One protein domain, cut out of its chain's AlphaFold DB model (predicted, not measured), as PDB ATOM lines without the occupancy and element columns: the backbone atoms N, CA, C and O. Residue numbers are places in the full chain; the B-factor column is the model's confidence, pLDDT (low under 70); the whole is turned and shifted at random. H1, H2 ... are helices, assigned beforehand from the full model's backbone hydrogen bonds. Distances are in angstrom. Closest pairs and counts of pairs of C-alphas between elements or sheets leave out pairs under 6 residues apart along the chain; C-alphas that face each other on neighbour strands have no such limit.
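This is residues 130 to 325 of the 613 residues of an uncharacterized protein of Cystobacter ferrugineus (UniProt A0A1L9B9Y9). Two helical arms point away in opposite directions from a small helical hairpin, H3 and H4, in the middle. One arm is the long hairpin H5 and H6, side by side; the other is long H1, with short H2 folded back along its far part. The printed part has 196 residues with six named helices, H1 to H6 in chain order, and no named strand: all helix. The whole is extended, with a radius of gyration of the C-alphas of 28.0 A, a rod spanning 102 by 34 by 29 A.

Start at H5, residues 243 to 283, which touches H6, residues 288 to 324, in a hairpin at a shallow tilt of 10 degrees, opposite ways; their closest C-alphas, Ser 251 and Ser 315, are 5.2 A apart. Look next at the hub, H3, residues 200 to 212: it touches H5 at Thr 204 and Met 246, C-alphas 6.4 A apart, and H6 at Met 211 and Leu 318, 7.1 A. H3 forms a hairpin with H4, residues 218 to 231, closest at the C-alphas of Val 210 and Arg 221, 6.2 A. H1, residues 136 to 172, only just touches H3, with 3 pairs of C-alphas within 8 A, closest Ala 142 and Pro 200, 7.2 A. Residues 156 to 171 of H1 touch H2, residues 177 to 191, in a hairpin, closest at the C-alphas of Leu 160 and Arg 187, 6.2 A. H1 and H5 are apart. Every O i to N i+4 pair is within hydrogen-bond range in H1, H2, H3, H5 and H6; in H4, 8 of 10 are.

Find C-alpha 243 at (152.733, 104.783, 113.087); H5 runs 58.9 A from there. H6 runs 52.0 A to C-alpha 324 at (155.109, 92.443, 120.064). H1 starts at (152.793, 121.372, 116.822) and runs 52.9 A.

The C-alphas farthest apart, Gly 173 and Gly 284, are 102.0 A apart. The printed part has no cut, and the link from H4 to H5, 11 residues, is long. Look for pLDDT under 70 at residues 236 to 238, 314 to 315 and 317 to 325.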
ATOM      1  N   GLU A 130     142.876 115.147 125.201       83.25
ATOM      2  CA  GLU A 130     144.342 115.173 125.102       83.25
ATOM      3  C   GLU A 130     144.916 114.041 124.243       83.25
ATOM      4  O   GLU A 130     146.010 114.186 123.703       83.25
ATOM      5  N   LYS A 131     144.204 112.918 124.112       77.88
ATOM      6  CA  LYS A 131     144.641 111.730 123.361       77.88
ATOM      7  C   LYS A 131     144.812 111.999 121.864       77.88
ATOM      8  O   LYS A 131     145.625 111.337 121.224       77.88
ATOM      9  N   TYR A 132     144.066 112.966 121.334       80.31
ATOM     10  CA  TYR A 132     144.113 113.375 119.929       80.31
ATOM     11  C   TYR A 132     144.722 114.773 119.740       80.31
ATOM     12  O   TYR A 132     144.748 115.284 118.620       80.31
ATOM     13  N   ASP A 133     145.226 115.394 120.814       86.88
ATOM     14  CA  ASP A 133     145.904 116.682 120.725       86.88
ATOM     15  C   ASP A 133     147.403 116.491 120.482       86.88
ATOM     16  O   ASP A 133     148.219 116.312 121.393       86.88
ATOM     17  N   PHE A 134     147.764 116.518 119.202       83.25
ATOM     18  CA  PHE A 134     149.141 116.333 118.775       83.25
ATOM     19  C   PHE A 134     149.992 117.594 118.981       83.25
ATOM     20  O   PHE A 134     149.523 118.715 118.748       83.25
ATOM     21  N   PRO A 135     151.276 117.436 119.350       81.50
ATOM     22  CA  PRO A 135     152.206 118.553 119.424       81.50
ATOM     23  C   PRO A 135     152.390 119.249 118.056       81.50
ATOM     24  O   PRO A 135     152.244 118.598 117.016       81.50
ATOM     25  N   PRO A 136     152.756 120.550 118.038       82.75
ATOM     26  CA  PRO A 136     152.793 121.372 116.822       82.75
ATOM     27  C   PRO A 136     153.597 120.764 115.670       82.75
ATOM     28  O   PRO A 136     153.095 120.684 114.561       82.75
ATOM     29  N   HIS A 137     154.776 120.205 115.949       77.88
ATOM     30  CA  HIS A 137     155.634 119.591 114.928       77.88
ATOM     31  C   HIS A 137     154.999 118.380 114.208       77.88
ATOM     32  O   HIS A 137     155.392 118.050 113.090       77.88
ATOM     33  N   ILE A 138     154.031 117.689 114.827       78.94
ATOM     34  CA  ILE A 138     153.266 116.619 114.161       78.94
ATOM     35  C   ILE A 138     152.181 117.231 113.274       78.94
ATOM     36  O   ILE A 138     151.971 116.757 112.161       78.94
ATOM     37  N   LYS A 139     151.520 118.298 113.741       84.62
ATOM     38  CA  LYS A 139     150.512 119.036 112.966       84.62
ATOM     39  C   LYS A 139     151.137 119.717 111.742       84.62
ATOM     40  O   LYS A 139     150.593 119.616 110.652       84.62
ATOM     41  N   GLU A 140     152.301 120.336 111.895       83.56
ATOM     42  CA  GLU A 140     153.066 120.943 110.798       83.56
ATOM     43  C   GLU A 140     153.526 119.884 109.790       83.56
ATOM     44  O   GLU A 140     153.270 120.017 108.595       83.56
ATOM     45  N   GLY A 141     154.090 118.770 110.274       82.88
ATOM     46  CA  GLY A 141     154.439 117.639 109.414       82.88
ATOM     47  C   GLY A 141     153.235 117.102 108.631       82.88
ATOM     48  O   GLY A 141     153.356 116.825 107.438       82.88
ATOM     49  N   ALA A 142     152.063 117.009 109.270       83.19
ATOM     50  CA  ALA A 142     150.817 116.583 108.635       83.19
ATOM     51  C   ALA A 142     150.417 117.497 107.470       83.19
ATOM     52  O   ALA A 142     150.012 117.011 106.414       83.19
ATOM     53  N   VAL A 143     150.554 118.815 107.647       86.44
ATOM     54  CA  VAL A 143     150.271 119.804 106.599       86.44
ATOM     55  C   VAL A 143     151.219 119.616 105.415       86.44
ATOM     56  O   VAL A 143     150.751 119.504 104.282       86.44
ATOM     57  N   GLU A 144     152.526 119.487 105.657       85.38
ATOM     58  CA  GLU A 144     153.509 119.250 104.589       85.38
ATOM     59  C   GLU A 144     153.265 117.930 103.845       85.38
ATOM     60  O   GLU A 144     153.369 117.858 102.615       85.38
ATOM     61  N   HIS A 145     152.932 116.865 104.579       84.19
ATOM     62  CA  HIS A 145     152.599 115.575 103.984       84.19
ATOM     63  C   HIS A 145     151.337 115.666 103.131       84.19
ATOM     64  O   HIS A 145     151.326 115.171 102.005       84.19
ATOM     65  N   ASN A 146     150.301 116.342 103.627       88.44
ATOM     66  CA  ASN A 146     149.063 116.561 102.890       88.44
ATOM     67  C   ASN A 146     149.265 117.400 101.640       88.44
ATOM     68  O   ASN A 146     148.638 117.108 100.628       88.44
ATOM     69  N   GLN A 147     150.158 118.385 101.673       90.00
ATOM     70  CA  GLN A 147     150.503 119.158 100.487       90.00
ATOM     71  C   GLN A 147     151.142 118.262  99.416       90.00
ATOM     72  O   GLN A 147     150.667 118.217  98.281       90.00
ATOM     73  N   LYS A 148     152.138 117.447  99.792       89.62
ATOM     74  CA  LYS A 148     152.761 116.468  98.881       89.62
ATOM     75  C   LYS A 148     151.766 115.416  98.384       89.62
ATOM     76  O   LYS A 148     151.846 114.972  97.238       89.62
ATOM     77  N   LEU A 149     150.836 114.993  99.238       88.50
ATOM     78  CA  LEU A 149     149.797 114.033  98.881       88.50
ATOM     79  C   LEU A 149     148.774 114.646  97.925       88.50
ATOM     80  O   LEU A 149     148.375 113.984  96.973       88.50
ATOM     81  N   ALA A 150     148.395 115.906  98.132       90.88
ATOM     82  CA  ALA A 150     147.511 116.644  97.243       90.88
ATOM     83  C   ALA A 150     148.137 116.799  95.852       90.88
ATOM     84  O   ALA A 150     147.465 116.537  94.860       90.88
ATOM     85  N   GLU A 151     149.434 117.111  95.763       93.44
ATOM     86  CA  GLU A 151     150.159 117.152  94.485       93.44
ATOM     87  C   GLU A 151     150.190 115.787  93.781       93.44
ATOM     88  O   GLU A 151     149.970 115.699  92.570       93.44
ATOM     89  N   LYS A 152     150.440 114.697  94.523       92.75
ATOM     90  CA  LYS A 152     150.380 113.332  93.972       92.75
ATOM     91  C   LYS A 152     148.970 112.985  93.496       92.75
ATOM     92  O   LYS A 152     148.812 112.526  92.369       92.75
ATOM     93  N   ASN A 153     147.956 113.239  94.320       92.12
ATOM     94  CA  ASN A 153     146.557 112.982  93.993       92.12
ATOM     95  C   ASN A 153     146.095 113.816  92.792       92.12
ATOM     96  O   ASN A 153     145.360 113.295  91.963       92.12
ATOM     97  N   ALA A 154     146.563 115.058  92.645       95.19
ATOM     98  CA  ALA A 154     146.280 115.889  91.476       95.19
ATOM     99  C   ALA A 154     146.841 115.260  90.189       95.19
ATOM    100  O   ALA A 154     146.120 115.140  89.203       95.19
ATOM    101  N   LYS A 155     148.084 114.756  90.216       95.56
ATOM    102  CA  LYS A 155     148.678 114.025  89.077       95.56
ATOM    103  C   LYS A 155     147.940 112.720  88.769       95.56
ATOM    104  O   LYS A 155     147.801 112.344  87.608       95.56
ATOM    105  N   VAL A 156     147.476 112.007  89.795       95.12
ATOM    106  CA  VAL A 156     146.662 110.793  89.624       95.12
ATOM    107  C   VAL A 156     145.300 111.141  89.015       95.12
ATOM    108  O   VAL A 156     144.859 110.459  88.094       95.12
ATOM    109  N   GLN A 157     144.662 112.226  89.460       95.12
ATOM    110  CA  GLN A 157     143.420 112.723  88.865       95.12
ATOM    111  C   GLN A 157     143.614 113.143  87.407       95.12
ATOM    112  O   GLN A 157     142.787 112.781  86.583       95.12
ATOM    113  N   GLU A 158     144.715 113.812  87.065       97.19
ATOM    114  CA  GLU A 158     145.051 114.158  85.676       97.19
ATOM    115  C   GLU A 158     145.210 112.909  84.789       97.19
ATOM    116  O   GLU A 158     144.723 112.857  83.660       97.19
ATOM    117  N   LYS A 159     145.846 111.850  85.305       96.62
ATOM    118  CA  LYS A 159     145.917 110.565  84.591       96.62
ATOM    119  C   LYS A 159     144.543 109.921  84.425       96.62
ATOM    120  O   LYS A 159     144.265 109.368  83.366       96.62
ATOM    121  N   LEU A 160     143.695 109.981  85.453       96.44
ATOM    122  CA  LEU A 160     142.334 109.448  85.389       96.44
ATOM    123  C   LEU A 160     141.479 110.199  84.377       96.44
ATOM    124  O   LEU A 160     140.785 109.554  83.600       96.44
ATOM    125  N   THR A 161     141.551 111.530  84.347       96.69
ATOM    126  CA  THR A 161     140.799 112.332  83.375       96.69
ATOM    127  C   THR A 161     141.274 112.062  81.953       96.69
ATOM    128  O   THR A 161     140.442 111.949  81.054       96.69
ATOM    129  N   LYS A 162     142.584 111.880  81.744       97.25
ATOM    130  CA  LYS A 162     143.128 111.478  80.443       97.25
ATOM    131  C   LYS A 162     142.658 110.081  80.022       97.25
ATOM    132  O   LYS A 162     142.165 109.931  78.911       97.25
ATOM    133  N   LEU A 163     142.733 109.088  80.913       96.75
ATOM    134  CA  LEU A 163     142.219 107.737  80.647       96.75
ATOM    135  C   LEU A 163     140.714 107.740  80.367       96.75
ATOM    136  O   LEU A 163     140.258 107.036  79.473       96.75
ATOM    137  N   ASP A 164     139.938 108.541  81.098       96.56
ATOM    138  CA  ASP A 164     138.499 108.681  80.870       96.56
ATOM    139  C   ASP A 164     138.199 109.302  79.497       96.56
ATOM    140  O   ASP A 164     137.293 108.836  78.801       96.56
ATOM    141  N   ALA A 165     138.992 110.289  79.067       97.06
ATOM    142  CA  ALA A 165     138.899 110.863  77.727       97.06
ATOM    143  C   ALA A 165     139.292 109.854  76.630       97.06
ATOM    144  O   ALA A 165     138.565 109.723  75.644       97.06
ATOM    145  N   ASP A 166     140.376 109.098  76.820       96.19
ATOM    146  CA  ASP A 166     140.849 108.084  75.866       96.19
ATOM    147  C   ASP A 166     139.842 106.924  75.735       96.19
ATOM    148  O   ASP A 166     139.512 106.499  74.627       96.19
ATOM    149  N   ILE A 167     139.266 106.459  76.852       95.06
ATOM    150  CA  ILE A 167     138.189 105.455  76.860       95.06
ATOM    151  C   ILE A 167     136.951 105.985  76.127       95.06
ATOM    152  O   ILE A 167     136.318 105.240  75.373       95.06
ATOM    153  N   ALA A 168     136.577 107.249  76.348       95.94
ATOM    154  CA  ALA A 168     135.436 107.860  75.672       95.94
ATOM    155  C   ALA A 168     135.666 107.977  74.156       95.94
ATOM    156  O   ALA A 168     134.774 107.623  73.380       95.94
ATOM    157  N   ALA A 169     136.861 108.399  73.734       95.50
ATOM    158  CA  ALA A 169     137.243 108.493  72.325       95.50
ATOM    159  C   ALA A 169     137.260 107.115  71.640       95.50
ATOM    160  O   ALA A 169     136.687 106.952  70.562       95.50
ATOM    161  N   GLU A 170     137.835 106.100  72.290       95.25
ATOM    162  CA  GLU A 170     137.874 104.730  71.770       95.25
ATOM    163  C   GLU A 170     136.462 104.139  71.627       95.25
ATOM    164  O   GLU A 170     136.153 103.501  70.622       95.25
ATOM    165  N   ARG A 171     135.557 104.402  72.584       94.00
ATOM    166  CA  ARG A 171     134.145 103.994  72.469       94.00
ATOM    167  C   ARG A 171     133.434 104.680  71.304       94.00
ATOM    168  O   ARG A 171     132.661 104.024  70.611       94.00
ATOM    169  N   ALA A 172     133.686 105.970  71.086       93.62
ATOM    170  CA  ALA A 172     133.077 106.723  69.990       93.62
ATOM    171  C   ALA A 172     133.545 106.232  68.606       93.62
ATOM    172  O   ALA A 172     132.770 106.268  67.653       93.62
ATOM    173  N   GLY A 173     134.779 105.728  68.502       93.25
ATOM    174  CA  GLY A 173     135.344 105.175  67.268       93.25
ATOM    175  C   GLY A 173     134.946 103.730  66.941       93.25
ATOM    176  O   GLY A 173     135.491 103.166  65.995       93.25
ATOM    177  N   GLY A 174     134.049 103.102  67.713       91.81
ATOM    178  CA  GLY A 174     133.739 101.670  67.576       91.81
ATOM    179  C   GLY A 174     134.891 100.755  68.012       91.81
ATOM    180  O   GLY A 174     135.020  99.643  67.501       91.81
ATOM    181  N   GLY A 175     135.747 101.247  68.912       78.19
ATOM    182  CA  GLY A 175     137.050 100.676  69.236       78.19
ATOM    183  C   GLY A 175     137.037  99.275  69.847       78.19
ATOM    184  O   GLY A 175     136.030  98.771  70.353       78.19
ATOM    185  N   ASP A 176     138.210  98.643  69.794       92.69
ATOM    186  CA  ASP A 176     138.424  97.240  70.148       92.69
ATOM    187  C   ASP A 176     138.051  96.962  71.618       92.69
ATOM    188  O   ASP A 176     138.597  97.552  72.559       92.69
ATOM    189  N   SER A 177     137.147  95.997  71.832       92.00
ATOM    190  CA  SER A 177     136.721  95.565  73.168       92.00
ATOM    191  C   SER A 177     137.892  95.134  74.054       92.00
ATOM    192  O   SER A 177     137.795  95.281  75.278       92.00
ATOM    193  N   LYS A 178     138.976  94.598  73.481       95.44
ATOM    194  CA  LYS A 178     140.165  94.211  74.246       95.44
ATOM    195  C   LYS A 178     140.888  95.441  74.796       95.44
ATOM    196  O   LYS A 178     141.183  95.481  75.989       95.44
ATOM    197  N   LYS A 179     141.083  96.463  73.962       94.56
ATOM    198  CA  LYS A 179     141.732  97.725  74.340       94.56
ATOM    199  C   LYS A 179     140.921  98.489  75.391       94.56
ATOM    200  O   LYS A 179     141.477  98.986  76.365       94.56
ATOM    201  N   LEU A 180     139.592  98.500  75.265       94.19
ATOM    202  CA  LEU A 180     138.701  99.092  76.272       94.19
ATOM    203  C   LEU A 180     138.790  98.395  77.639       94.19
ATOM    204  O   LEU A 180     138.712  99.066  78.669       94.19
ATOM    205  N   LYS A 181     138.953  97.063  77.669       96.12
ATOM    206  CA  LYS A 181     139.163  96.320  78.924       96.12
ATOM    207  C   LYS A 181     140.501  96.678  79.565       96.12
ATOM    208  O   LYS A 181     140.531  96.927  80.765       96.12
ATOM    209  N   GLU A 182     141.566  96.757  78.774       96.81
ATOM    210  CA  GLU A 182     142.901  97.123  79.257       96.81
ATOM    211  C   GLU A 182     142.919  98.538  79.856       96.81
ATOM    212  O   GLU A 182     143.360  98.717  80.990       96.81
ATOM    213  N   MET A 183     142.316  99.522  79.176       95.25
ATOM    214  CA  MET A 183     142.200 100.888  79.707       95.25
ATOM    215  C   MET A 183     141.319 100.967  80.962       95.25
ATOM    216  O   MET A 183     141.606 101.738  81.876       95.25
ATOM    217  N   ALA A 184     140.253 100.164  81.050       94.31
ATOM    218  CA  ALA A 184     139.419 100.108  82.250       94.31
ATOM    219  C   ALA A 184     140.170  99.509  83.455       94.31
ATOM    220  O   ALA A 184     140.004  99.989  84.582       94.31
ATOM    221  N   GLU A 185     141.008  98.490  83.236       96.44
ATOM    222  CA  GLU A 185     141.885  97.954  84.281       96.44
ATOM    223  C   GLU A 185     142.969  98.955  84.687       96.44
ATOM    224  O   GLU A 185     143.199  99.144  85.886       96.44
ATOM    225  N   GLU A 186     143.577  99.654  83.726       96.06
ATOM    226  CA  GLU A 186     144.546 100.714  84.008       96.06
ATOM    227  C   GLU A 186     143.908 101.840  84.823       96.06
ATOM    228  O   GLU A 186     144.438 102.226  85.863       96.06
ATOM    229  N   ARG A 187     142.710 102.293  84.443       95.88
ATOM    230  CA  ARG A 187     141.941 103.274  85.215       95.88
ATOM    231  C   ARG A 187     141.687 102.800  86.642       95.88
ATOM    232  O   ARG A 187     141.857 103.574  87.579       95.88
ATOM    233  N   LYS A 188     141.291 101.536  86.834       95.12
ATOM    234  CA  LYS A 188     141.074 100.968  88.175       95.12
ATOM    235  C   LYS A 188     142.367 100.957  88.993       95.12
ATOM    236  O   LYS A 188     142.334 101.270  90.181       95.12
ATOM    237  N   LYS A 189     143.496 100.631  88.360       94.50
ATOM    238  CA  LYS A 189     144.824 100.655  88.982       94.50
ATOM    239  C   LYS A 189     145.228 102.075  89.388       94.50
ATOM    240  O   LYS A 189     145.591 102.271  90.541       94.50
ATOM    241  N   VAL A 190     145.092 103.050  88.487       93.31
ATOM    242  CA  VAL A 190     145.403 104.467  88.745       93.31
ATOM    243  C   VAL A 190     144.470 105.045  89.815       93.31
ATOM    244  O   VAL A 190     144.925 105.739  90.715       93.31
ATOM    245  N   ALA A 191     143.179 104.703  89.801       91.38
ATOM    246  CA  ALA A 191     142.235 105.131  90.835       91.38
ATOM    247  C   ALA A 191     142.603 104.589  92.223       91.38
ATOM    248  O   ALA A 191     142.399 105.278  93.219       91.38
ATOM    249  N   GLY A 192     143.188 103.391  92.290       90.50
ATOM    250  CA  GLY A 192     143.724 102.823  93.527       90.50
ATOM    251  C   GLY A 192     144.952 103.557  94.084       90.50
ATOM    252  O   GLY A 192     145.315 103.318  95.233       90.50
ATOM    253  N   GLU A 193     145.585 104.448  93.312       90.06
ATOM    254  CA  GLU A 193     146.698 105.284  93.784       90.06
ATOM    255  C   GLU A 193     146.223 106.520  94.565       90.06
ATOM    256  O   GLU A 193     147.035 107.145  95.251       90.06
ATOM    257  N   LEU A 194     144.928 106.869  94.503       89.94
ATOM    258  CA  LEU A 194     144.355 107.966  95.286       89.94
ATOM    259  C   LEU A 194     144.349 107.610  96.770       89.94
ATOM    260  O   LEU A 194     143.745 106.620  97.187       89.94
ATOM    261  N   LYS A 195     144.976 108.464  97.579       89.19
ATOM    262  CA  LYS A 195     145.044 108.277  99.032       89.19
ATOM    263  C   LYS A 195     144.302 109.386  99.778       89.19
ATOM    264  O   LYS A 195     144.342 110.539  99.340       89.19
ATOM    265  N   PRO A 196     143.628 109.067 100.897       88.56
ATOM    266  CA  PRO A 196     142.976 110.066 101.734       88.56
ATOM    267  C   PRO A 196     144.006 110.992 102.399       88.56
ATOM    268  O   PRO A 196     145.135 110.562 102.646       88.56
ATOM    269  N   PRO A 197     143.626 112.241 102.731       86.62
ATOM    270  CA  PRO A 197     144.492 113.138 103.484       86.62
ATOM    271  C   PRO A 197     144.888 112.512 104.824       86.62
ATOM    272  O   PRO A 197     144.098 111.838 105.490       86.62
ATOM    273  N   PHE A 198     146.132 112.752 105.211       85.69
ATOM    274  CA  PHE A 198     146.651 112.434 106.524       85.69
ATOM    275  C   PHE A 198     145.987 113.362 107.545       85.69
ATOM    276  O   PHE A 198     146.180 114.577 107.532       85.69
ATOM    277  N   ASP A 199     145.220 112.784 108.458       88.12
ATOM    278  CA  ASP A 199     144.731 113.470 109.647       88.12
ATOM    279  C   ASP A 199     145.185 112.669 110.872       88.12
ATOM    280  O   ASP A 199     144.699 111.553 111.084       88.12
ATOM    281  N   PRO A 200     146.119 113.197 111.684       79.69
ATOM    282  CA  PRO A 200     146.669 112.458 112.809       79.69
ATOM    283  C   PRO A 200     145.600 112.104 113.849       79.69
ATOM    284  O   PRO A 200     145.722 111.054 114.479       79.69
ATOM    285  N   ALA A 201     144.540 112.908 114.006       82.75
ATOM    286  CA  ALA A 201     143.443 112.595 114.920       82.75
ATOM    287  C   ALA A 201     142.630 111.396 114.415       82.75
ATOM    288  O   ALA A 201     142.463 110.417 115.147       82.75
ATOM    289  N   THR A 202     142.215 111.429 113.145       89.06
ATOM    290  CA  THR A 202     141.509 110.310 112.504       89.06
ATOM    291  C   THR A 202     142.349 109.034 112.524       89.06
ATOM    292  O   THR A 202     141.879 108.003 113.002       89.06
ATOM    293  N   ILE A 203     143.616 109.096 112.103       86.62
ATOM    294  CA  ILE A 203     144.512 107.928 112.077       86.62
ATOM    295  C   ILE A 203     144.668 107.342 113.482       86.62
ATOM    296  O   ILE A 203     144.535 106.137 113.677       86.62
ATOM    297  N   THR A 204     144.882 108.189 114.485       82.31
ATOM    298  CA  THR A 204     145.028 107.756 115.880       82.31
ATOM    299  C   THR A 204     143.742 107.142 116.422       82.31
ATOM    300  O   THR A 204     143.808 106.183 117.188       82.31
ATOM    301  N   SER A 205     142.574 107.635 116.006       86.25
ATOM    302  CA  SER A 205     141.289 107.028 116.363       86.25
ATOM    303  C   SER A 205     141.100 105.642 115.731       86.25
ATOM    304  O   SER A 205     140.650 104.730 116.420       86.25
ATOM    305  N   GLU A 206     141.521 105.438 114.476       88.50
ATOM    306  CA  GLU A 206     141.479 104.121 113.819       88.50
ATOM    307  C   GLU A 206     142.458 103.138 114.481       88.50
ATOM    308  O   GLU A 206     142.114 101.982 114.730       88.50
ATOM    309  N   ILE A 207     143.658 103.610 114.829       84.69
ATOM    310  CA  ILE A 207     144.666 102.854 115.583       84.69
ATOM    311  C   ILE A 207     144.101 102.409 116.935       84.69
ATOM    312  O   ILE A 207     144.194 101.236 117.306       84.69
ATOM    313  N   ASP A 208     143.486 103.341 117.657       83.56
ATOM    314  CA  ASP A 208     142.885 103.092 118.961       83.56
ATOM    315  C   ASP A 208     141.699 102.122 118.877       83.56
ATOM    316  O   ASP A 208     141.594 101.215 119.702       83.56
ATOM    317  N   ALA A 209     140.856 102.249 117.848       89.69
ATOM    318  CA  ALA A 209     139.764 101.318 117.589       89.69
ATOM    319  C   ALA A 209     140.295  99.899 117.344       89.69
ATOM    320  O   ALA A 209     139.832  98.958 117.979       89.69
ATOM    321  N   VAL A 210     141.324  99.732 116.505       86.50
ATOM    322  CA  VAL A 210     141.916  98.409 116.237       86.50
ATOM    323  C   VAL A 210     142.545  97.791 117.489       86.50
ATOM    324  O   VAL A 210     142.479  96.574 117.677       86.50
ATOM    325  N   MET A 211     143.163  98.598 118.352       80.06
ATOM    326  CA  MET A 211     143.817  98.093 119.564       80.06
ATOM    327  C   MET A 211     142.859  97.841 120.726       80.06
ATOM    328  O   MET A 211     143.125  96.950 121.533       80.06
ATOM    329  N   ASN A 212     141.753  98.573 120.823       80.62
ATOM    330  CA  ASN A 212     140.792  98.387 121.910       80.62
ATOM    331  C   ASN A 212     139.609  97.495 121.531       80.62
ATOM    332  O   ASN A 212     138.832  97.142 122.413       80.62
ATOM    333  N   ASP A 213     139.472  97.096 120.265       84.88
ATOM    334  CA  ASP A 213     138.399  96.202 119.840       84.88
ATOM    335  C   ASP A 213     138.633  94.769 120.376       84.88
ATOM    336  O   ASP A 213     139.619  94.105 120.008       84.88
ATOM    337  N   PRO A 214     137.743  94.266 121.256       82.06
ATOM    338  CA  PRO A 214     137.842  92.916 121.799       82.06
ATOM    339  C   PRO A 214     137.548  91.833 120.751       82.06
ATOM    340  O   PRO A 214     137.919  90.679 120.961       82.06
ATOM    341  N   GLN A 215     136.907  92.175 119.628       91.00
ATOM    342  CA  GLN A 215     136.588  91.233 118.554       91.00
ATOM    343  C   GLN A 215     137.784  90.947 117.643       91.00
ATOM    344  O   GLN A 215     137.740  89.989 116.872       91.00
ATOM    345  N   ILE A 216     138.850  91.752 117.712       82.50
ATOM    346  CA  ILE A 216     140.048  91.573 116.890       82.50
ATOM    347  C   ILE A 216     141.076  90.766 117.688       82.50
ATOM    348  O   ILE A 216     141.664  91.305 118.637       82.50
ATOM    349  N   PRO A 217     141.358  89.506 117.297       83.19
ATOM    350  CA  PRO A 217     142.385  88.700 117.944       83.19
ATOM    351  C   PRO A 217     143.742  89.407 117.900       83.19
ATOM    352  O   PRO A 217     144.081  90.032 116.896       83.19
ATOM    353  N   GLU A 218     144.562  89.262 118.947       77.75
ATOM    354  CA  GLU A 218     145.877  89.928 119.056       77.75
ATOM    355  C   GLU A 218     146.761  89.685 117.815       77.75
ATOM    356  O   GLU A 218     147.435  90.596 117.337       77.75
ATOM    357  N   LYS A 219     146.673  88.485 117.224       83.31
ATOM    358  CA  LYS A 219     147.374  88.102 115.985       83.31
ATOM    359  C   LYS A 219     146.944  88.890 114.736       83.31
ATOM    360  O   LYS A 219     147.773  89.114 113.858       83.31
ATOM    361  N   ASP A 220     145.691  89.340 114.668       88.88
ATOM    362  CA  ASP A 220     145.104  89.981 113.480       88.88
ATOM    363  C   ASP A 220     145.181  91.511 113.558       88.88
ATOM    364  O   ASP A 220     145.146  92.200 112.534       88.88
ATOM    365  N   ARG A 221     145.373  92.061 114.766       85.50
ATOM    366  CA  ARG A 221     145.577  93.504 114.985       85.50
ATOM    367  C   ARG A 221     146.742  94.041 114.169       85.50
ATOM    368  O   ARG A 221     146.650  95.130 113.619       85.50
ATOM    369  N   LYS A 222     147.809  93.252 114.026       82.19
ATOM    370  CA  LYS A 222     148.963  93.625 113.206       82.19
ATOM    371  C   LYS A 222     148.583  93.862 111.745       82.19
ATOM    372  O   LYS A 222     149.019  94.858 111.181       82.19
ATOM    373  N   GLY A 223     147.787  92.970 111.153       88.38
ATOM    374  CA  GLY A 223     147.330  93.117 109.770       88.38
ATOM    375  C   GLY A 223     146.533  94.406 109.593       88.38
ATOM    376  O   GLY A 223     146.862  95.215 108.735       88.38
ATOM    377  N   LYS A 224     145.586  94.662 110.502       91.25
ATOM    378  CA  LYS A 224     144.761  95.878 110.475       91.25
ATOM    379  C   LYS A 224     145.559  97.167 110.702       91.25
ATOM    380  O   LYS A 224     145.279  98.176 110.063       91.25
ATOM    381  N   LEU A 225     146.565  97.147 111.576       84.56
ATOM    382  CA  LEU A 225     147.472  98.285 111.773       84.56
ATOM    383  C   LEU A 225     148.330  98.543 110.523       84.56
ATOM    384  O   LEU A 225     148.531  99.700 110.157       84.56
ATOM    385  N   ASP A 226     148.786  97.493 109.834       86.38
ATOM    386  CA  ASP A 226     149.483  97.619 108.545       86.38
ATOM    387  C   ASP A 226     148.548  98.117 107.431       86.38
ATOM    388  O   ASP A 226     148.987  98.854 106.547       86.38
ATOM    389  N   ASP A 227     147.263  97.763 107.470       91.44
ATOM    390  CA  ASP A 227     146.264  98.272 106.528       91.44
ATOM    391  C   ASP A 227     146.019  99.770 106.736       91.44
ATOM    392  O   ASP A 227     146.022 100.521 105.759       91.44
ATOM    393  N   ILE A 228     145.913 100.236 107.989       87.81
ATOM    394  CA  ILE A 228     145.883 101.674 108.317       87.81
ATOM    395  C   ILE A 228     147.164 102.346 107.807       87.81
ATOM    396  O   ILE A 228     147.104 103.372 107.128       87.81
ATOM    397  N   ARG A 229     148.330 101.736 108.052       88.69
ATOM    398  CA  ARG A 229     149.620 102.249 107.575       88.69
ATOM    399  C   ARG A 229     149.628 102.467 106.062       88.69
ATOM    400  O   ARG A 229     149.993 103.543 105.593       88.69
ATOM    401  N   LYS A 230     149.202 101.457 105.300       88.75
ATOM    402  CA  LYS A 230     149.146 101.496 103.830       88.75
ATOM    403  C   LYS A 230     148.094 102.478 103.321       88.75
ATOM    404  O   LYS A 230     148.375 103.203 102.367       88.75
ATOM    405  N   LYS A 231     146.925 102.530 103.969       89.19
ATOM    406  CA  LYS A 231     145.815 103.433 103.629       89.19
ATOM    407  C   LYS A 231     146.252 104.900 103.646       89.19
ATOM    408  O   LYS A 231     145.872 105.638 102.745       89.19
ATOM    409  N   TYR A 232     147.081 105.300 104.612       86.00
ATOM    410  CA  TYR A 232     147.529 106.691 104.778       86.00
ATOM    411  C   TYR A 232     148.967 106.970 104.301       86.00
ATOM    412  O   TYR A 232     149.484 108.058 104.537       86.00
ATOM    413  N   ASP A 233     149.615 106.013 103.626       85.31
ATOM    414  CA  ASP A 233     151.026 106.099 103.197       85.31
ATOM    415  C   ASP A 233     152.020 106.408 104.323       85.31
ATOM    416  O   ASP A 233     153.010 107.117 104.141       85.31
ATOM    417  N   LEU A 234     151.742 105.889 105.515       81.62
ATOM    418  CA  LEU A 234     152.531 106.195 106.697       81.62
ATOM    419  C   LEU A 234     153.928 105.561 106.581       81.62
ATOM    420  O   LEU A 234     154.033 104.371 106.249       81.62
ATOM    421  N   PRO A 235     155.005 106.308 106.891       76.12
ATOM    422  CA  PRO A 235     156.344 105.737 106.918       76.12
ATOM    423  C   PRO A 235     156.411 104.609 107.954       76.12
ATOM    424  O   PRO A 235     155.882 104.736 109.063       76.12
ATOM    425  N   GLU A 236     157.072 103.504 107.589       67.81
ATOM    426  CA  GLU A 236     157.259 102.345 108.479       67.81
ATOM    427  C   GLU A 236     157.947 102.744 109.776       67.81
ATOM    428  O   GLU A 236     157.512 102.371 110.866       67.81
ATOM    429  N   HIS A 237     159.020 103.520 109.644       67.75
ATOM    430  CA  HIS A 237     159.924 103.862 110.725       67.75
ATOM    431  C   HIS A 237     160.465 105.274 110.534       67.75
ATOM    432  O   HIS A 237     160.714 105.705 109.410       67.75
ATOM    433  N   GLY A 238     160.716 105.953 111.654       63.16
ATOM    434  CA  GLY A 238     161.331 107.276 111.662       63.16
ATOM    435  C   GLY A 238     160.370 108.383 111.220       63.16
ATOM    436  O   GLY A 238     159.527 108.215 110.347       63.16
ATOM    437  N   GLY A 239     160.487 109.541 111.864       75.38
ATOM    438  CA  GLY A 239     159.670 110.713 111.564       75.38
ATOM    439  C   GLY A 239     158.485 110.918 112.509       75.38
ATOM    440  O   GLY A 239     157.941 109.991 113.121       75.38
ATOM    441  N   SER A 240     158.086 112.184 112.617       71.56
ATOM    442  CA  SER A 240     156.988 112.677 113.457       71.56
ATOM    443  C   SER A 240     155.615 112.111 113.067       71.56
ATOM    444  O   SER A 240     154.703 112.110 113.885       71.56
ATOM    445  N   MET A 241     155.490 111.575 111.851       72.69
ATOM    446  CA  MET A 241     154.253 111.034 111.277       72.69
ATOM    447  C   MET A 241     154.224 109.506 111.176       72.69
ATOM    448  O   MET A 241     153.310 108.948 110.579       72.69
ATOM    449  N   SER A 242     155.223 108.809 111.718       79.75
ATOM    450  CA  SER A 242     155.216 107.345 111.707       79.75
ATOM    451  C   SER A 242     154.128 106.780 112.624       79.75
ATOM    452  O   SER A 242     153.781 107.364 113.657       79.75
ATOM    453  N   MET A 243     153.647 105.588 112.267       77.12
ATOM    454  CA  MET A 243     152.733 104.783 113.087       77.12
ATOM    455  C   MET A 243     153.253 104.610 114.525       77.12
ATOM    456  O   MET A 243     152.503 104.632 115.501       77.12
ATOM    457  N   ASP A 244     154.572 104.475 114.644       78.88
ATOM    458  CA  ASP A 244     155.306 104.374 115.897       78.88
ATOM    459  C   ASP A 244     155.157 105.649 116.747       78.88
ATOM    460  O   ASP A 244     154.763 105.582 117.913       78.88
ATOM    461  N   THR A 245     155.371 106.829 116.158       81.50
ATOM    462  CA  THR A 245     155.205 108.105 116.867       81.50
ATOM    463  C   THR A 245     153.777 108.289 117.392       81.50
ATOM    464  O   THR A 245     153.607 108.698 118.544       81.50
ATOM    465  N   MET A 246     152.755 107.931 116.607       77.25
ATOM    466  CA  MET A 246     151.351 108.005 117.046       77.25
ATOM    467  C   MET A 246     151.049 107.013 118.177       77.25
ATOM    468  O   MET A 246     150.444 107.380 119.185       77.25
ATOM    469  N   THR A 247     151.539 105.777 118.063       78.88
ATOM    470  CA  THR A 247     151.356 104.741 119.095       78.88
ATOM    471  C   THR A 247     152.075 105.110 120.397       78.88
ATOM    472  O   THR A 247     151.522 104.957 121.489       78.88
ATOM    473  N   ARG A 248     153.287 105.676 120.309       83.88
ATOM    474  CA  ARG A 248     154.021 106.210 121.467       83.88
ATOM    475  C   ARG A 248     153.300 107.386 122.114       83.88
ATOM    476  O   ARG A 248     153.287 107.474 123.340       83.88
ATOM    477  N   HIS A 249     152.707 108.275 121.320       83.38
ATOM    478  CA  HIS A 249     151.917 109.389 121.839       83.38
ATOM    479  C   HIS A 249     150.697 108.885 122.627       83.38
ATOM    480  O   HIS A 249     150.521 109.272 123.783       83.38
ATOM    481  N   LEU A 250     149.937 107.943 122.056       79.75
ATOM    482  CA  LEU A 250     148.813 107.263 122.714       79.75
ATOM    483  C   LEU A 250     149.216 106.615 124.043       79.75
ATOM    484  O   LEU A 250     148.566 106.827 125.070       79.75
ATOM    485  N   SER A 251     150.307 105.844 124.038       81.44
ATOM    486  CA  SER A 251     150.818 105.178 125.241       81.44
ATOM    487  C   SER A 251     151.237 106.190 126.309       81.44
ATOM    488  O   SER A 251     150.838 106.060 127.466       81.44
ATOM    489  N   ARG A 252     151.948 107.262 125.925       87.19
ATOM    490  CA  ARG A 252     152.346 108.328 126.853       87.19
ATOM    491  C   ARG A 252     151.134 109.022 127.471       87.19
ATOM    492  O   ARG A 252     151.092 109.166 128.686       87.19
ATOM    493  N   LYS A 253     150.134 109.397 126.668       85.69
ATOM    494  CA  LYS A 253     148.907 110.041 127.169       85.69
ATOM    495  C   LYS A 253     148.093 109.137 128.089       85.69
ATOM    496  O   LYS A 253     147.580 109.602 129.105       85.69
ATOM    497  N   THR A 254     148.046 107.841 127.793       79.75
ATOM    498  CA  THR A 254     147.396 106.852 128.665       79.75
ATOM    499  C   THR A 254     148.145 106.706 129.997       79.75
ATOM    500  O   THR A 254     147.515 106.693 131.055       79.75
ATOM    501  N   SER A 255     149.483 106.692 129.974       82.75
ATOM    502  CA  SER A 255     150.312 106.676 131.189       82.75
ATOM    503  C   SER A 255     150.169 107.959 132.015       82.75
ATOM    504  O   SER A 255     149.973 107.884 133.222       82.75
ATOM    505  N   GLU A 256     150.194 109.135 131.382       85.38
ATOM    506  CA  GLU A 256     149.974 110.417 132.068       85.38
ATOM    507  C   GLU A 256     148.600 110.460 132.754       85.38
ATOM    508  O   GLU A 256     148.468 111.013 133.845       85.38
ATOM    509  N   SER A 257     147.567 109.875 132.139       79.19
ATOM    510  CA  SER A 257     146.244 109.761 132.761       79.19
ATOM    511  C   SER A 257     146.247 108.804 133.951       79.19
ATOM    512  O   SER A 257     145.661 109.123 134.984       79.19
ATOM    513  N   LYS A 258     146.961 107.674 133.860       86.12
ATOM    514  CA  LYS A 258     147.152 106.744 134.986       86.12
ATOM    515  C   LYS A 258     147.789 107.444 136.191       86.12
ATOM    516  O   LYS A 258     147.333 107.243 137.319       86.12
ATOM    517  N   ASP A 259     148.802 108.273 135.954       90.00
ATOM    518  CA  ASP A 259     149.480 109.029 137.011       90.00
ATOM    519  C   ASP A 259     148.545 110.073 137.639       90.00
ATOM    520  O   ASP A 259     148.416 110.119 138.863       90.00
ATOM    521  N   ARG A 260     147.787 110.819 136.820       87.88
ATOM    522  CA  ARG A 260     146.775 111.781 137.302       87.88
ATOM    523  C   ARG A 260     145.667 111.119 138.118       87.88
ATOM    524  O   ARG A 260     145.293 111.638 139.166       87.88
ATOM    525  N   VAL A 261     145.171 109.960 137.683       84.69
ATOM    526  CA  VAL A 261     144.206 109.152 138.451       84.69
ATOM    527  C   VAL A 261     144.813 108.726 139.789       84.69
ATOM    528  O   VAL A 261     144.139 108.804 140.816       84.69
ATOM    529  N   GLY A 262     146.095 108.349 139.807       87.56
ATOM    530  CA  GLY A 262     146.827 108.046 141.038       87.56
ATOM    531  C   GLY A 262     146.975 109.247 141.979       87.56
ATOM    532  O   GLY A 262     146.885 109.091 143.195       87.56
ATOM    533  N   ASP A 263     147.168 110.453 141.452       93.12
ATOM    534  CA  ASP A 263     147.254 111.666 142.272       93.12
ATOM    535  C   ASP A 263     145.879 112.129 142.778       93.12
ATOM    536  O   ASP A 263     145.756 112.537 143.939       93.12
ATOM    537  N   LEU A 264     144.821 111.972 141.974       88.38
ATOM    538  CA  LEU A 264     143.434 112.161 142.414       88.38
ATOM    539  C   LEU A 264     143.066 111.200 143.548       88.38
ATOM    540  O   LEU A 264     142.510 111.642 144.554       88.38
ATOM    541  N   GLN A 265     143.439 109.923 143.425       92.56
ATOM    542  CA  GLN A 265     143.268 108.917 144.475       92.56
ATOM    543  C   GLN A 265     143.920 109.375 145.783       92.56
ATOM    544  O   GLN A 265     143.246 109.448 146.809       92.56
ATOM    545  N   LYS A 266     145.207 109.753 145.751       94.19
ATOM    546  CA  LYS A 266     145.930 110.237 146.944       94.19
ATOM    547  C   LYS A 266     145.257 111.465 147.562       94.19
ATOM    548  O   LYS A 266     145.123 111.540 148.782       94.19
ATOM    549  N   SER A 267     144.824 112.416 146.733       93.69
ATOM    550  CA  SER A 267     144.150 113.640 147.183       93.69
ATOM    551  C   SER A 267     142.812 113.343 147.873       93.69
ATOM    552  O   SER A 267     142.556 113.841 148.973       93.69
ATOM    553  N   HIS A 268     141.979 112.480 147.280       90.50
ATOM    554  CA  HIS A 268     140.702 112.068 147.870       90.50
ATOM    555  C   HIS A 268     140.888 111.238 149.142       90.50
ATOM    556  O   HIS A 268     140.196 111.488 150.128       90.50
ATOM    557  N   MET A 269     141.853 110.316 149.163       90.69
ATOM    558  CA  MET A 269     142.185 109.541 150.362       90.69
ATOM    559  C   MET A 269     142.614 110.447 151.515       90.69
ATOM    560  O   MET A 269     142.110 110.291 152.621       90.69
ATOM    561  N   LYS A 270     143.452 111.456 151.249       95.94
ATOM    562  CA  LYS A 270     143.883 112.418 152.271       95.94
ATOM    563  C   LYS A 270     142.718 113.235 152.845       95.94
ATOM    564  O   LYS A 270     142.698 113.512 154.040       95.94
ATOM    565  N   ARG A 271     141.743 113.621 152.012       93.31
ATOM    566  CA  ARG A 271     140.523 114.310 152.478       93.31
ATOM    567  C   ARG A 271     139.659 113.401 153.350       93.31
ATOM    568  O   ARG A 271     139.190 113.847 154.392       93.31
ATOM    569  N   LEU A 272     139.475 112.150 152.934       93.12
ATOM    570  CA  LEU A 272     138.723 111.152 153.695       93.12
ATOM    571  C   LEU A 272     139.395 110.817 155.025       93.12
ATOM    572  O   LEU A 272     138.701 110.723 156.027       93.12
ATOM    573  N   ASP A 273     140.724 110.714 155.058       95.31
ATOM    574  CA  ASP A 273     141.478 110.537 156.302       95.31
ATOM    575  C   ASP A 273     141.254 111.705 157.263       95.31
ATOM    576  O   ASP A 273     140.895 111.481 158.414       95.31
ATOM    577  N   GLY A 274     141.312 112.947 156.770       96.44
ATOM    578  CA  GLY A 274     140.979 114.116 157.586       96.44
ATOM    579  C   GLY A 274     139.540 114.101 158.124       96.44
ATOM    580  O   GLY A 274     139.313 114.467 159.274       96.44
ATOM    581  N   GLN A 275     138.564 113.647 157.329       93.44
ATOM    582  CA  GLN A 275     137.170 113.500 157.777       93.44
ATOM    583  C   GLN A 275     137.003 112.380 158.810       93.44
ATOM    584  O   GLN A 275     136.241 112.534 159.766       93.44
ATOM    585  N   ILE A 276     137.706 111.262 158.628       94.88
ATOM    586  CA  ILE A 276     137.721 110.140 159.568       94.88
ATOM    587  C   ILE A 276     138.331 110.582 160.897       94.88
ATOM    588  O   ILE A 276     137.755 110.290 161.942       94.88
ATOM    589  N   ASP A 277     139.447 111.308 160.872       97.38
ATOM    590  CA  ASP A 277     140.117 111.794 162.080       97.38
ATOM    591  C   ASP A 277     139.233 112.788 162.847       97.38
ATOM    592  O   ASP A 277     139.016 112.614 164.046       97.38
ATOM    593  N   GLN A 278     138.596 113.736 162.153       96.31
ATOM    594  CA  GLN A 278     137.607 114.635 162.765       96.31
ATOM    595  C   GLN A 278     136.419 113.869 163.364       96.31
ATOM    596  O   GLN A 278     135.969 114.164 164.470       96.31
ATOM    597  N   ALA A 279     135.910 112.851 162.666       94.00
ATOM    598  CA  ALA A 279     134.824 112.027 163.189       94.00
ATOM    599  C   ALA A 279     135.260 111.201 164.413       94.00
ATOM    600  O   ALA A 279     134.462 111.022 165.334       94.00
ATOM    601  N   LYS A 280     136.516 110.736 164.458       96.75
ATOM    602  CA  LYS A 280     137.097 110.035 165.615       96.75
ATOM    603  C   LYS A 280     137.189 110.948 166.834       96.75
ATOM    604  O   LYS A 280     136.907 110.481 167.936       96.75
ATOM    605  N   GLU A 281     137.546 112.216 166.637       96.75
ATOM    606  CA  GLU A 281     137.595 113.222 167.705       96.75
ATOM    607  C   GLU A 281     136.202 113.575 168.240       96.75
ATOM    608  O   GLU A 281     136.017 113.662 169.451       96.75
ATOM    609  N   VAL A 282     135.210 113.737 167.357       97.56
ATOM    610  CA  VAL A 282     133.861 114.193 167.743       97.56
ATOM    611  C   VAL A 282     132.978 113.060 168.271       97.56
ATOM    612  O   VAL A 282     132.274 113.237 169.262       97.56
ATOM    613  N   TYR A 283     132.982 111.899 167.610       95.06
ATOM    614  CA  TYR A 283     132.033 110.808 167.879       95.06
ATOM    615  C   TYR A 283     132.672 109.596 168.566       95.06
ATOM    616  O   TYR A 283     131.962 108.687 168.995       95.06
ATOM    617  N   GLY A 284     134.002 109.567 168.687       96.75
ATOM    618  CA  GLY A 284     134.751 108.422 169.196       96.75
ATOM    619  C   GLY A 284     135.094 107.398 168.109       96.75
ATOM    620  O   GLY A 284     134.424 107.278 167.079       96.75
ATOM    621  N   LYS A 285     136.171 106.638 168.352       95.94
ATOM    622  CA  LYS A 285     136.791 105.730 167.367       95.94
ATOM    623  C   LYS A 285     135.868 104.613 166.879       95.94
ATOM    624  O   LYS A 285     135.921 104.264 165.707       95.94
ATOM    625  N   ASP A 286     135.009 104.096 167.752       96.31
ATOM    626  CA  ASP A 286     134.124 102.964 167.445       96.31
ATOM    627  C   ASP A 286     132.732 103.378 166.959       96.31
ATOM    628  O   ASP A 286     131.852 102.524 166.780       96.31
ATOM    629  N   SER A 287     132.528 104.680 166.738       96.94
ATOM    630  CA  SER A 287     131.238 105.219 166.336       96.94
ATOM    631  C   SER A 287     130.796 104.695 164.961       96.94
ATOM    632  O   SER A 287     131.621 104.482 164.062       96.94
ATOM    633  N   PRO A 288     129.480 104.494 164.750       94.56
ATOM    634  CA  PRO A 288     128.939 104.117 163.445       94.56
ATOM    635  C   PRO A 288     129.355 105.073 162.313       94.56
ATOM    636  O   PRO A 288     129.546 104.633 161.180       94.56
ATOM    637  N   GLN A 289     129.540 106.360 162.620       92.00
ATOM    638  CA  GLN A 289     129.955 107.401 161.681       92.00
ATOM    639  C   GLN A 289     131.381 107.166 161.165       92.00
ATOM    640  O   GLN A 289     131.611 107.215 159.956       92.00
ATOM    641  N   VAL A 290     132.327 106.850 162.058       95.31
ATOM    642  CA  VAL A 290     133.715 106.530 161.684       95.31
ATOM    643  C   VAL A 290     133.763 105.262 160.835       95.31
ATOM    644  O   VAL A 290     134.392 105.259 159.777       95.31
ATOM    645  N   LYS A 291     133.024 104.215 161.225       95.06
ATOM    646  CA  LYS A 291     132.948 102.959 160.457       95.06
ATOM    647  C   LYS A 291     132.365 103.169 159.056       95.06
ATOM    648  O   LYS A 291     132.856 102.580 158.093       95.06
ATOM    649  N   ALA A 292     131.348 104.023 158.924       90.94
ATOM    650  CA  ALA A 292     130.771 104.368 157.628       90.94
ATOM    651  C   ALA A 292     131.773 105.116 156.729       90.94
ATOM    652  O   ALA A 292     131.881 104.794 155.544       90.94
ATOM    653  N   LEU A 293     132.542 106.062 157.279       91.31
ATOM    654  CA  LEU A 293     133.579 106.786 156.535       91.31
ATOM    655  C   LEU A 293     134.757 105.883 156.137       91.31
ATOM    656  O   LEU A 293     135.229 105.967 155.004       91.31
ATOM    657  N   GLU A 294     135.200 104.977 157.011       93.12
ATOM    658  CA  GLU A 294     136.247 103.995 156.687       93.12
ATOM    659  C   GLU A 294     135.796 103.023 155.582       93.12
ATOM    660  O   GLU A 294     136.561 102.720 154.659       93.12
ATOM    661  N   ALA A 295     134.528 102.593 155.606       92.00
ATOM    662  CA  ALA A 295     133.943 101.800 154.528       92.00
ATOM    663  C   ALA A 295     133.876 102.587 153.206       92.00
ATOM    664  O   ALA A 295     134.226 102.047 152.152       92.00
ATOM    665  N   GLN A 296     133.497 103.870 153.248       88.94
ATOM    666  CA  GLN A 296     133.523 104.745 152.069       88.94
ATOM    667  C   GLN A 296     134.942 104.930 151.530       88.94
ATOM    668  O   GLN A 296     135.141 104.828 150.320       88.94
ATOM    669  N   LYS A 297     135.936 105.124 152.405       92.31
ATOM    670  CA  LYS A 297     137.350 105.211 152.024       92.31
ATOM    671  C   LYS A 297     137.800 103.972 151.262       92.31
ATOM    672  O   LYS A 297     138.352 104.101 150.171       92.31
ATOM    673  N   LYS A 298     137.494 102.779 151.778       92.56
ATOM    674  CA  LYS A 298     137.815 101.512 151.105       92.56
ATOM    675  C   LYS A 298     137.115 101.376 149.746       92.56
ATOM    676  O   LYS A 298     137.727 100.905 148.790       92.56
ATOM    677  N   GLY A 299     135.855 101.807 149.644       86.44
ATOM    678  CA  GLY A 299     135.108 101.804 148.381       86.44
ATOM    679  C   GLY A 299     135.705 102.744 147.329       86.44
ATOM    680  O   GLY A 299     135.860 102.357 146.172       86.44
ATOM    681  N   VAL A 300     136.089 103.958 147.733       88.31
ATOM    682  CA  VAL A 300     136.734 104.938 146.847       88.31
ATOM    683  C   VAL A 300     138.118 104.455 146.407       88.31
ATOM    684  O   VAL A 300     138.440 104.549 145.227       88.31
ATOM    685  N   ASP A 301     138.916 103.886 147.313       89.75
ATOM    686  CA  ASP A 301     140.230 103.321 146.978       89.75
ATOM    687  C   ASP A 301     140.123 102.189 145.939       89.75
ATOM    688  O   ASP A 301     140.843 102.181 144.940       89.75
ATOM    689  N   GLY A 302     139.151 101.285 146.113       86.19
ATOM    690  CA  GLY A 302     138.860 100.224 145.144       86.19
ATOM    691  C   GLY A 302     138.501 100.755 143.752       86.19
ATOM    692  O   GLY A 302     139.010 100.243 142.755       86.19
ATOM    693  N   LEU A 303     137.688 101.814 143.678       80.94
ATOM    694  CA  LEU A 303     137.289 102.461 142.421       80.94
ATOM    695  C   LEU A 303     138.499 103.029 141.655       80.94
ATOM    696  O   LEU A 303     138.647 102.795 140.454       80.94
ATOM    697  N   TYR A 304     139.387 103.751 142.350       83.62
ATOM    698  CA  TYR A 304     140.597 104.316 141.744       83.62
ATOM    699  C   TYR A 304     141.578 103.232 141.293       83.62
ATOM    700  O   TYR A 304     142.105 103.326 140.184       83.62
ATOM    701  N   ASN A 305     141.793 102.196 142.111       83.44
ATOM    702  CA  ASN A 305     142.663 101.076 141.752       83.44
ATOM    703  C   ASN A 305     142.141 100.354 140.503       83.44
ATOM    704  O   ASN A 305     142.905 100.153 139.564       83.44
ATOM    705  N   GLN A 306     140.833 100.090 140.417       79.81
ATOM    706  CA  GLN A 306     140.223  99.493 139.225       79.81
ATOM    707  C   GLN A 306     140.461 100.340 137.963       79.81
ATOM    708  O   GLN A 306     140.819  99.804 136.912       79.81
ATOM    709  N   GLN A 307     140.301 101.665 138.044       74.94
ATOM    710  CA  GLN A 307     140.558 102.536 136.894       74.94
ATOM    711  C   GLN A 307     142.047 102.620 136.540       74.94
ATOM    712  O   GLN A 307     142.400 102.631 135.359       74.94
ATOM    713  N   LYS A 308     142.928 102.661 137.539       80.19
ATOM    714  CA  LYS A 308     144.380 102.675 137.345       80.19
ATOM    715  C   LYS A 308     144.879 101.375 136.716       80.19
ATOM    716  O   LYS A 308     145.764 101.429 135.862       80.19
ATOM    717  N   ASP A 309     144.299 100.242 137.095       79.81
ATOM    718  CA  ASP A 309     144.593  98.930 136.518       79.81
ATOM    719  C   ASP A 309     144.073  98.835 135.086       79.81
ATOM    720  O   ASP A 309     144.796  98.363 134.214       79.81
ATOM    721  N   MET A 310     142.881  99.369 134.798       73.56
ATOM    722  CA  MET A 310     142.360  99.462 133.431       73.56
ATOM    723  C   MET A 310     143.256 100.337 132.537       73.56
ATOM    724  O   MET A 310     143.622  99.916 131.441       73.56
ATOM    725  N   LEU A 311     143.651 101.528 133.001       70.81
ATOM    726  CA  LEU A 311     144.572 102.416 132.275       70.81
ATOM    727  C   LEU A 311     145.970 101.802 132.148       70.81
ATOM    728  O   LEU A 311     146.624 101.948 131.118       70.81
ATOM    729  N   GLY A 312     146.420 101.090 133.182       71.50
ATOM    730  CA  GLY A 312     147.650 100.309 133.169       71.50
ATOM    731  C   GLY A 312     147.609  99.230 132.097       71.50
ATOM    732  O   GLY A 312     148.481  99.211 131.242       71.50
ATOM    733  N   ALA A 313     146.557  98.414 132.076       72.12
ATOM    734  CA  ALA A 313     146.355  97.369 131.084       72.12
ATOM    735  C   ALA A 313     146.224  97.934 129.663       72.12
ATOM    736  O   ALA A 313     146.795  97.364 128.740       72.12
ATOM    737  N   GLN A 314     145.540  99.068 129.471       67.88
ATOM    738  CA  GLN A 314     145.476  99.750 128.173       67.88
ATOM    739  C   GLN A 314     146.847 100.267 127.737       67.88
ATOM    740  O   GLN A 314     147.255 100.027 126.604       67.88
ATOM    741  N   SER A 315     147.587 100.934 128.626       68.69
ATOM    742  CA  SER A 315     148.943 101.414 128.343       68.69
ATOM    743  C   SER A 315     149.896 100.258 128.044       68.69
ATOM    744  O   SER A 315     150.667 100.330 127.090       68.69
ATOM    745  N   ASP A 316     149.822  99.178 128.818       71.38
ATOM    746  CA  ASP A 316     150.634  97.982 128.631       71.38
ATOM    747  C   ASP A 316     150.225  97.240 127.363       71.38
ATOM    748  O   ASP A 316     151.091  96.712 126.683       71.38
ATOM    749  N   MET A 317     148.945  97.219 126.989       64.38
ATOM    750  CA  MET A 317     148.481  96.655 125.721       64.38
ATOM    751  C   MET A 317     148.924  97.513 124.536       64.38
ATOM    752  O   MET A 317     149.366  96.952 123.538       64.38
ATOM    753  N   LEU A 318     148.868  98.842 124.636       63.94
ATOM    754  CA  LEU A 318     149.400  99.782 123.641       63.94
ATOM    755  C   LEU A 318     150.906  99.568 123.458       63.94
ATOM    756  O   LEU A 318     151.395  99.394 122.341       63.94
ATOM    757  N   TRP A 319     151.633  99.507 124.571       61.88
ATOM    758  CA  TRP A 319     153.077  99.326 124.591       61.88
ATOM    759  C   TRP A 319     153.500  97.918 124.170       61.88
ATOM    760  O   TRP A 319     154.466  97.759 123.431       61.88
ATOM    761  N   ASN A 320     152.775  96.881 124.587       63.81
ATOM    762  CA  ASN A 320     153.049  95.498 124.210       63.81
ATOM    763  C   ASN A 320     152.587  95.197 122.795       63.81
ATOM    764  O   ASN A 320     153.269  94.430 122.138       63.81
ATOM    765  N   SER A 321     151.510  95.797 122.289       57.91
ATOM    766  CA  SER A 321     151.181  95.726 120.862       57.91
ATOM    767  C   SER A 321     152.312  96.380 120.086       57.91
ATOM    768  O   SER A 321     152.895  95.747 119.222       57.91
ATOM    769  N   PHE A 322     152.771  97.562 120.486       53.25
ATOM    770  CA  PHE A 322     153.950  98.175 119.883       53.25
ATOM    771  C   PHE A 322     155.221  97.291 119.956       53.25
ATOM    772  O   PHE A 322     155.952  97.151 118.974       53.25
ATOM    773  N   ARG A 323     155.472  96.628 121.092       53.81
ATOM    774  CA  ARG A 323     156.659  95.784 121.324       53.81
ATOM    775  C   ARG A 323     156.584  94.412 120.635       53.81
ATOM    776  O   ARG A 323     157.592  93.961 120.091       53.81
ATOM    777  N   LYS A 324     155.415  93.762 120.656       47.62
ATOM    778  CA  LYS A 324     155.109  92.443 120.064       47.62
ATOM    779  C   LYS A 324     154.697  92.523 118.598       47.62
ATOM    780  O   LYS A 324     154.672  91.490 117.932       47.62
ATOM    781  N   VAL A 325     154.407  93.704 118.046       48.00
ATOM    782  CA  VAL A 325     154.222  93.911 116.597       48.00
ATOM    783  C   VAL A 325     155.585  93.798 115.908       48.00
ATOM    784  O   VAL A 325     156.089  94.736 115.314       48.00
TER     785      VAL A 325